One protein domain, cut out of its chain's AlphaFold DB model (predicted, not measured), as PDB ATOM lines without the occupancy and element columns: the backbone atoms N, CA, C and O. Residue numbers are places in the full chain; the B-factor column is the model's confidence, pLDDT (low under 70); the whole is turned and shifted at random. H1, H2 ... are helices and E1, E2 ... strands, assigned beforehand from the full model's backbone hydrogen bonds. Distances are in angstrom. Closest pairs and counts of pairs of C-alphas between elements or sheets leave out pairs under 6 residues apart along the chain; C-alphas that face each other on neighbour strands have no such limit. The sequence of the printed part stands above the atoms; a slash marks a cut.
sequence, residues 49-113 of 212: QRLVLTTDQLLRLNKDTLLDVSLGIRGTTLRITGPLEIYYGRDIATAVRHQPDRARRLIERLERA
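Overview. This is residues 49 to 113 of the 212 residues of an uncharacterized protein of Hoeflea phototrophica (strain DSM 17068 / NCIMB 14078 / DFL-43) (UniProt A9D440). A small two-stranded parallel sheet, E1 beside E2, lies across the ends of two helices, H3 in the middle of the domain and H2 beside it, while H4, on the other side of H3 from H2, is clear of the sheet. H3 begins close to E2, H4 folds back from the end of H3 as the other arm of a V, and short H1 follows E1. The printed part has 65 residues, with four named helices and two named strands in the order E1, H1, H2, E2, H3, H4; the class is mixed, helices and strands. It is compact, with a radius of gyration of the C-alphas of 10.8 A, and elongated, spanning 34 by 20 by 16 A.

Along the chain. E1, residues 50 to 54, begins with C-alpha 50 at (-21.379, -13.998, 37.020). H1 is residues 55 to 59, H2 residues 63 to 71 and E2 residues 77 to 81. H3, residues 89 to 98, is 14.2 A long. H4, residues 100 to 112, is 18.5 A long and ends with C-alpha 112 at (-12.465, -33.659, 20.749).

Arrangement. E1 and E2 are parallel at 27 degrees, with N 51 and O 77 2.8 A apart, within hydrogen-bond range. E1, H1 H2, E2 is a strand-helix-strand unit, two parallel strands joined through helices, with a right-handed crossover. The closest C-alphas of E2 and H3, Leu 78 and Gly 89, are 4.9 A apart. H3 touches H2, closest at C-alphas 90 and 70, 5.0 A, at a steep tilt of 41 degrees, opposite ways. H4 touches H3 with residues 102 to 104 alone, closest at C-alphas 103 and 96, 5.4 A, at a steep tilt of 48 degrees, opposite ways. H1 and H4 only just touch, with 3 pairs of C-alphas within 8 A, the closest 59 and 104, 7.4 A. H2 and H4 are apart. In H1, H2, H3 and H4 every O i to N i+4 pair is within hydrogen-bond range.

Size, cuts and confidence. The two C-alphas farthest apart, those of Arg 74 and Ala 113, are 34.5 A apart. The printed part has no cut and no long link. The model's pLDDT is under 70 at residues 49 to 50 and 72 to 77.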
ATOM      1  N   GLN A  49     -21.235 -10.150  39.702       58.19
ATOM      2  CA  GLN A  49     -21.831 -10.449  38.401       58.19
ATOM      3  C   GLN A  49     -21.139 -11.692  37.827       58.19
ATOM      4  O   GLN A  49     -19.930 -11.694  37.585       58.19
ATOM      5  N   ARG A  50     -21.897 -12.775  37.632       67.75
ATOM      6  CA  ARG A  50     -21.379 -13.998  37.020       67.75
ATOM      7  C   ARG A  50     -21.603 -13.924  35.515       67.75
ATOM      8  O   ARG A  50     -22.729 -14.004  35.031       67.75
ATOM      9  N   LEU A  51     -20.516 -13.747  34.778       72.25
ATOM     10  CA  LEU A  51     -20.517 -13.806  33.328       72.25
ATOM     11  C   LEU A  51     -20.526 -15.282  32.926       72.25
ATOM     12  O   LEU A  51     -19.577 -16.012  33.221       72.25
ATOM     13  N   VAL A  52     -21.611 -15.736  32.305       79.38
ATOM     14  CA  VAL A  52     -21.734 -17.112  31.815       79.38
ATOM     15  C   VAL A  52     -21.640 -17.083  30.304       79.38
ATOM     16  O   VAL A  52     -22.489 -16.488  29.644       79.38
ATOM     17  N   LEU A  53     -20.587 -17.690  29.764       83.00
ATOM     18  CA  LEU A  53     -20.286 -17.658  28.335       83.00
ATOM     19  C   LEU A  53     -20.112 -19.059  27.782       83.00
ATOM     20  O   LEU A  53     -19.550 -19.928  28.441       83.00
ATOM     21  N   THR A  54     -20.490 -19.254  26.528       83.00
ATOM     22  CA  THR A  54     -19.979 -20.383  25.754       83.00
ATOM     23  C   THR A  54     -18.511 -20.161  25.399       83.00
ATOM     24  O   THR A  54     -18.000 -19.034  25.413       83.00
ATOM     25  N   THR A  55     -17.820 -21.233  25.025       81.44
ATOM     26  CA  THR A  55     -16.438 -21.150  24.551       81.44
ATOM     27  C   THR A  55     -16.277 -20.200  23.357       81.44
ATOM     28  O   THR A  55     -15.347 -19.393  23.312       81.44
ATOM     29  N   ASP A  56     -17.233 -20.216  22.426       83.06
ATOM     30  CA  ASP A  56     -17.262 -19.303  21.281       83.06
ATOM     31  C   ASP A  56     -17.414 -17.836  21.693       83.06
ATOM     32  O   ASP A  56     -16.787 -16.955  21.100       83.06
ATOM     33  N   GLN A  57     -18.238 -17.552  22.705       83.38
ATOM     34  CA  GLN A  57     -18.417 -16.194  23.220       83.38
ATOM     35  C   GLN A  57     -17.145 -15.689  23.904       83.38
ATOM     36  O   GLN A  57     -16.731 -14.556  23.657       83.38
ATOM     37  N   LEU A  58     -16.490 -16.539  24.699       85.62
ATOM     38  CA  LEU A  58     -15.205 -16.239  25.331       85.62
ATOM     39  C   LEU A  58     -14.138 -15.843  24.295       85.62
ATOM     40  O   LEU A  58     -13.451 -14.840  24.472       85.62
ATOM     41  N   LEU A  59     -14.015 -16.603  23.202       85.19
ATOM     42  CA  LEU A  59     -13.022 -16.350  22.150       85.19
ATOM     43  C   LEU A  59     -13.292 -15.077  21.333       85.19
ATOM     44  O   LEU A  59     -12.409 -14.623  20.603       85.19
ATOM     45  N   ARG A  60     -14.497 -14.507  21.438       85.25
ATOM     46  CA  ARG A  60     -14.911 -13.264  20.765       85.25
ATOM     47  C   ARG A  60     -14.848 -12.038  21.675       85.25
ATOM     48  O   ARG A  60     -15.090 -10.930  21.195       85.25
ATOM     49  N   LEU A  61     -14.537 -12.206  22.961       83.88
ATOM     50  CA  LEU A  61     -14.387 -11.078  23.874       83.88
ATOM     51  C   LEU A  61     -13.226 -10.178  23.448       83.88
ATOM     52  O   LEU A  61     -12.163 -10.638  23.024       83.88
ATOM     53  N   ASN A  62     -13.418  -8.870  23.606       85.06
ATOM     54  CA  ASN A  62     -12.334  -7.918  23.416       85.06
ATOM     55  C   ASN A  62     -11.299  -8.036  24.560       85.06
ATOM     56  O   ASN A  62     -11.562  -8.597  25.628       85.06
ATOM     57  N   LYS A  63     -10.095  -7.499  24.330       82.06
ATOM     58  CA  LYS A  63      -8.979  -7.603  25.283       82.06
ATOM     59  C   LYS A  63      -9.245  -6.911  26.621       82.06
ATOM     60  O   LYS A  63      -8.701  -7.371  27.622       82.06
ATOM     61  N   ASP A  64     -10.052  -5.855  26.636       79.81
ATOM     62  CA  ASP A  64     -10.343  -5.074  27.841       79.81
ATOM     63  C   ASP A  64     -11.321  -5.824  28.749       79.81
ATOM     64  O   ASP A  64     -11.088  -5.957  29.945       79.81
ATOM     65  N   THR A  65     -12.343  -6.458  28.176       80.31
ATOM     66  CA  THR A  65     -13.252  -7.345  28.909       80.31
ATOM     67  C   THR A  65     -12.518  -8.574  29.445       80.31
ATOM     68  O   THR A  65     -12.722  -8.966  30.591       80.31
ATOM     69  N   LEU A  66     -11.613  -9.170  28.658       83.62
ATOM     70  CA  LEU A  66     -10.764 -10.263  29.147       83.62
ATOM     71  C   LEU A  66      -9.829  -9.807  30.278       83.62
ATOM     72  O   LEU A  66      -9.566 -10.578  31.199       83.62
ATOM     73  N   LEU A  67      -9.332  -8.565  30.227       81.00
ATOM     74  CA  LEU A  67      -8.547  -7.954  31.300       81.00
ATOM     75  C   LEU A  67      -9.387  -7.805  32.577       81.00
ATOM     76  O   LEU A  67      -8.944  -8.278  33.623       81.00
ATOM     77  N   ASP A  68     -10.589  -7.238  32.487       78.38
ATOM     78  CA  ASP A  68     -11.491  -7.057  33.631       78.38
ATOM     79  C   ASP A  68     -11.818  -8.391  34.316       78.38
ATOM     80  O   ASP A  68     -11.673  -8.520  35.535       78.38
ATOM     81  N   VAL A  69     -12.152  -9.416  33.523       77.12
ATOM     82  CA  VAL A  69     -12.387 -10.785  34.009       77.12
ATOM     83  C   VAL A  69     -11.119 -11.378  34.634       77.12
ATOM     84  O   VAL A  69     -11.172 -11.943  35.725       77.12
ATOM     85  N   SER A  70      -9.954 -11.229  33.988       77.31
ATOM     86  CA  SER A  70      -8.679 -11.760  34.501       77.31
ATOM     87  C   SER A  70      -8.235 -11.115  35.817       77.31
ATOM     88  O   SER A  70      -7.508 -11.731  36.599       77.31
ATOM     89  N   LEU A  71      -8.657  -9.880  36.087       76.25
ATOM     90  CA  LEU A  71      -8.334  -9.159  37.316       76.25
ATOM     91  C   LEU A  71      -9.429  -9.268  38.384       76.25
ATOM     92  O   LEU A  71      -9.208  -8.810  39.501       76.25
ATOM     93  N   GLY A  72     -10.576  -9.883  38.077       67.31
ATOM     94  CA  GLY A  72     -11.727  -9.916  38.984       67.31
ATOM     95  C   GLY A  72     -12.286  -8.520  39.271       67.31
ATOM     96  O   GLY A  72     -12.881  -8.284  40.324       67.31
ATOM     97  N   ILE A  73     -12.067  -7.571  38.355       67.12
ATOM     98  CA  ILE A  73     -12.551  -6.200  38.497       67.12
ATOM     99  C   ILE A  73     -14.085  -6.238  38.527       67.12
ATOM    100  O   ILE A  73     -14.722  -6.967  37.761       67.12
ATOM    101  N   ARG A  74     -14.678  -5.466  39.449       62.09
ATOM    102  CA  ARG A  74     -16.136  -5.392  39.697       62.09
ATOM    103  C   ARG A  74     -16.773  -6.706  40.174       62.09
ATOM    104  O   ARG A  74     -17.966  -6.912  39.983       62.09
ATOM    105  N   GLY A  75     -15.992  -7.608  40.773       57.97
ATOM    106  CA  GLY A  75     -16.507  -8.899  41.240       57.97
ATOM    107  C   GLY A  75     -16.930  -9.825  40.096       57.97
ATOM    108  O   GLY A  75     -17.692 -10.760  40.315       57.97
ATOM    109  N   THR A  76     -16.463  -9.577  38.870       63.91
ATOM    110  CA  THR A  76     -16.852 -10.383  37.710       63.91
ATOM    111  C   THR A  76     -16.251 -11.780  37.825       63.91
ATOM    112  O   THR A  76     -15.032 -11.945  37.776       63.91
ATOM    113  N   THR A  77     -17.098 -12.800  37.956       68.12
ATOM    114  CA  THR A  77     -16.675 -14.207  37.890       68.12
ATOM    115  C   THR A  77     -17.072 -14.791  36.542       68.12
ATOM    116  O   THR A  77     -18.181 -14.563  36.069       68.12
ATOM    117  N   LEU A  78     -16.169 -15.530  35.897       79.25
ATOM    118  CA  LEU A  78     -16.433 -16.160  34.604       79.25
ATOM    119  C   LEU A  78     -16.712 -17.650  34.794       79.25
ATOM    120  O   LEU A  78     -15.877 -18.375  35.331       79.25
ATOM    121  N   ARG A  79     -17.867 -18.102  34.303       81.38
ATOM    122  CA  ARG A  79     -18.172 -19.518  34.070       81.38
ATOM    123  C   ARG A  79     -18.235 -19.740  32.567       81.38
ATOM    124  O   ARG A  79     -18.899 -18.983  31.862       81.38
ATOM    125  N   ILE A  80     -17.558 -20.775  32.091       83.56
ATOM    126  CA  ILE A  80     -17.595 -21.157  30.681       83.56
ATOM    127  C   ILE A  80     -18.446 -22.415  30.581       83.56
ATOM    128  O   ILE A  80     -18.162 -23.385  31.264       83.56
ATOM    129  N   THR A  81     -19.511 -22.407  29.793       80.69
ATOM    130  CA  THR A  81     -20.362 -23.591  29.625       80.69
ATOM    131  C   THR A  81     -19.734 -24.571  28.645       80.69
ATOM    132  O   THR A  81     -19.169 -24.145  27.634       80.69
ATOM    133  N   GLY A  82     -19.919 -25.869  28.884       77.31
ATOM    134  CA  GLY A  82     -19.444 -26.926  27.994       77.31
ATOM    135  C   GLY A  82     -18.118 -27.528  28.468       77.31
ATOM    136  O   GLY A  82     -17.888 -27.615  29.672       77.31
ATOM    137  N   PRO A  83     -17.218 -27.944  27.560       74.19
ATOM    138  CA  PRO A  83     -16.040 -28.748  27.921       74.19
ATOM    139  C   PRO A  83     -15.018 -28.061  28.835       74.19
ATOM    140  O   PRO A  83     -14.103 -28.720  29.324       74.19
ATOM    141  N   LEU A  84     -15.165 -26.752  29.069       82.62
ATOM    142  CA  LEU A  84     -14.300 -25.973  29.954       82.62
ATOM    143  C   LEU A  84     -14.915 -25.637  31.320       82.62
ATOM    144  O   LEU A  84     -14.303 -24.909  32.098       82.62
ATOM    145  N   GLU A  85     -16.117 -26.127  31.612       83.38
ATOM    146  CA  GLU A  85     -16.902 -25.717  32.781       83.38
ATOM    147  C   GLU A  85     -16.254 -26.027  34.131       83.38
ATOM    148  O   GLU A  85     -16.443 -25.284  35.095       83.38
ATOM    149  N   ILE A  86     -15.452 -27.085  34.177       80.12
ATOM    150  CA  ILE A  86     -14.741 -27.538  35.374       80.12
ATOM    151  C   ILE A  86     -13.473 -26.724  35.676       80.12
ATOM    152  O   ILE A  86     -12.878 -26.881  36.739       80.12
ATOM    153  N   TYR A  87     -13.034 -25.863  34.755       83.25
ATOM    154  CA  TYR A  87     -11.780 -25.125  34.887       83.25
ATOM    155  C   TYR A  87     -11.990 -23.686  35.360       83.25
ATOM    156  O   TYR A  87     -13.043 -23.069  35.186       83.25
ATOM    157  N   TYR A  88     -10.923 -23.099  35.901       79.44
ATOM    158  CA  TYR A  88     -10.914 -21.713  36.352       79.44
ATOM    159  C   TYR A  88     -11.081 -20.738  35.182       79.44
ATOM    160  O   TYR A  88     -10.132 -20.433  34.457       79.44
ATOM    161  N   GLY A  89     -12.287 -20.178  35.037       81.56
ATOM    162  CA  GLY A  89     -12.606 -19.223  33.972       81.56
ATOM    163  C   GLY A  89     -11.654 -18.023  33.930       81.56
ATOM    164  O   GLY A  89     -11.286 -17.565  32.853       81.56
ATOM    165  N   ARG A  90     -11.170 -17.558  35.089       81.44
ATOM    166  CA  ARG A  90     -10.160 -16.489  35.190       81.44
ATOM    167  C   ARG A  90      -8.849 -16.846  34.481       81.44
ATOM    168  O   ARG A  90      -8.300 -16.017  33.750       81.44
ATOM    169  N   ASP A  91      -8.353 -18.058  34.693       82.75
ATOM    170  CA  ASP A  91      -7.086 -18.520  34.122       82.75
ATOM    171  C   ASP A  91      -7.234 -18.701  32.610       82.75
ATOM    172  O   ASP A  91      -6.381 -18.259  31.837       82.75
ATOM    173  N   ILE A  92      -8.386 -19.221  32.178       85.50
ATOM    174  CA  ILE A  92      -8.734 -19.333  30.761       85.50
ATOM    175  C   ILE A  92      -8.829 -17.948  30.106       85.50
ATOM    176  O   ILE A  92      -8.228 -17.730  29.055       85.50
ATOM    177  N   ALA A  93      -9.519 -16.979  30.714       85.62
ATOM    178  CA  ALA A  93      -9.607 -15.614  30.184       85.62
ATOM    179  C   ALA A  93      -8.223 -14.954  30.066       85.62
ATOM    180  O   ALA A  93      -7.921 -14.296  29.067       85.62
ATOM    181  N   THR A  94      -7.355 -15.182  31.055       84.00
ATOM    182  CA  THR A  94      -5.963 -14.716  31.040       84.00
ATOM    183  C   THR A  94      -5.197 -15.320  29.861       84.00
ATOM    184  O   THR A  94      -4.552 -14.597  29.099       84.00
ATOM    185  N   ALA A  95      -5.304 -16.630  29.647       83.81
ATOM    186  CA  ALA A  95      -4.652 -17.300  28.529       83.81
ATOM    187  C   ALA A  95      -5.212 -16.876  27.166       83.81
ATOM    188  O   ALA A  95      -4.432 -16.629  26.251       83.81
ATOM    189  N   VAL A  96      -6.532 -16.721  27.021       89.12
ATOM    190  CA  VAL A  96      -7.163 -16.227  25.784       89.12
ATOM    191  C   VAL A  96      -6.676 -14.816  25.454       89.12
ATOM    192  O   VAL A  96      -6.361 -14.524  24.302       89.12
ATOM    193  N   ARG A  97      -6.521 -13.949  26.460       88.19
ATOM    194  CA  ARG A  97      -5.986 -12.593  26.276       88.19
ATOM    195  C   ARG A  97      -4.542 -12.588  25.776       88.19
ATOM    196  O   ARG A  97      -4.186 -11.755  24.938       88.19
ATOM    197  N   HIS A  98      -3.703 -13.464  26.323       86.44
ATOM    198  CA  HIS A  98      -2.260 -13.455  26.083       86.44
ATOM    199  C   HIS A  98      -1.812 -14.356  24.922       86.44
ATOM    200  O   HIS A  98      -0.824 -14.033  24.258       86.44
ATOM    201  N   GLN A  99      -2.529 -15.451  24.660       88.12
ATOM    202  CA  GLN A  99      -2.238 -16.464  23.638       88.12
ATOM    203  C   GLN A  99      -3.527 -16.993  22.970       88.12
ATOM    204  O   GLN A  99      -3.814 -18.191  23.056       88.12
ATOM    205  N   PRO A 100      -4.295 -16.145  22.259       87.81
ATOM    206  CA  PRO A 100      -5.613 -16.508  21.729       87.81
ATOM    207  C   PRO A 100      -5.585 -17.741  20.814       87.81
ATOM    208  O   PRO A 100      -6.416 -18.634  20.961       87.81
ATOM    209  N   ASP A 101      -4.594 -17.852  19.925       90.12
ATOM    210  CA  ASP A 101      -4.508 -18.981  18.986       90.12
ATOM    211  C   ASP A 101      -4.192 -20.311  19.677       90.12
ATOM    212  O   ASP A 101      -4.646 -21.372  19.251       90.12
ATOM    213  N   ARG A 102      -3.380 -20.278  20.740       90.88
ATOM    214  CA  ARG A 102      -3.041 -21.488  21.497       90.88
ATOM    215  C   ARG A 102      -4.170 -21.886  22.428       90.88
ATOM    216  O   ARG A 102      -4.468 -23.072  22.490       90.88
ATOM    217  N   ALA A 103      -4.827 -20.916  23.061       89.06
ATOM    218  CA  ALA A 103      -6.043 -21.155  23.821       89.06
ATOM    219  C   ALA A 103      -7.123 -21.791  22.931       89.06
ATOM    220  O   ALA A 103      -7.659 -22.831  23.293       89.06
ATOM    221  N   ARG A 104      -7.356 -21.264  21.720       89.56
ATOM    222  CA  ARG A 104      -8.285 -21.868  20.751       89.56
ATOM    223  C   ARG A 104      -7.909 -23.309  20.400       89.56
ATOM    224  O   ARG A 104      -8.756 -24.187  20.467       89.56
ATOM    225  N   ARG A 105      -6.641 -23.580  20.074       91.38
ATOM    226  CA  ARG A 105      -6.197 -24.952  19.763       91.38
ATOM    227  C   ARG A 105      -6.312 -25.905  20.952       91.38
ATOM    228  O   ARG A 105      -6.612 -27.074  20.749       91.38
ATOM    229  N   LEU A 106      -6.035 -25.440  22.171       91.62
ATOM    230  CA  LEU A 106      -6.246 -26.226  23.387       91.62
ATOM    231  C   LEU A 106      -7.723 -26.595  23.518       91.62
ATOM    232  O   LEU A 106      -8.039 -27.766  23.667       91.62
ATOM    233  N   ILE A 107      -8.599 -25.602  23.397       89.06
ATOM    234  CA  ILE A 107     -10.049 -25.770  23.443       89.06
ATOM    235  C   ILE A 107     -10.502 -26.812  22.420       89.06
ATOM    236  O   ILE A 107     -11.069 -27.823  22.805       89.06
ATOM    237  N   GLU A 108     -10.163 -26.631  21.143       90.25
ATOM    238  CA  GLU A 108     -10.547 -27.561  20.074       90.25
ATOM    239  C   GLU A 108     -10.053 -28.993  20.336       90.25
ATOM    240  O   GLU A 108     -10.703 -29.961  19.943       90.25
ATOM    241  N   ARG A 109      -8.890 -29.152  20.981       92.56
ATOM    242  CA  ARG A 109      -8.361 -30.467  21.368       92.56
ATOM    243  C   ARG A 109      -9.144 -31.073  22.530       92.56
ATOM    244  O   ARG A 109      -9.460 -32.254  22.467       92.56
ATOM    245  N   LEU A 110      -9.478 -30.278  23.544       90.44
ATOM    246  CA  LEU A 110     -10.263 -30.721  24.700       90.44
ATOM    247  C   LEU A 110     -11.709 -31.065  24.329       90.44
ATOM    248  O   LEU A 110     -12.263 -32.006  24.882       90.44
ATOM    249  N   GLU A 111     -12.306 -30.349  23.376       87.88
ATOM    250  CA  GLU A 111     -13.652 -30.644  22.866       87.88
ATOM    251  C   GLU A 111     -13.707 -31.959  22.070       87.88
ATOM    252  O   GLU A 111     -14.760 -32.584  21.979       87.88
ATOM    253  N   ARG A 112     -12.578 -32.388  21.488       91.19
ATOM    254  CA  ARG A 112     -12.465 -33.659  20.749       91.19
ATOM    255  C   ARG A 112     -12.104 -34.849  21.634       91.19
ATOM    256  O   ARG A 112     -12.327 -35.981  21.204       91.19
ATOM    257  N   ALA A 113     -11.525 -34.603  22.807       91.12
ATOM    258  CA  ALA A 113     -11.178 -35.641  23.767       91.12
ATOM    259  C   ALA A 113     -12.453 -36.278  24.336       91.12
ATOM    260  O   ALA A 113     -13.381 -35.580  24.751       91.12
TER     261      ALA A 113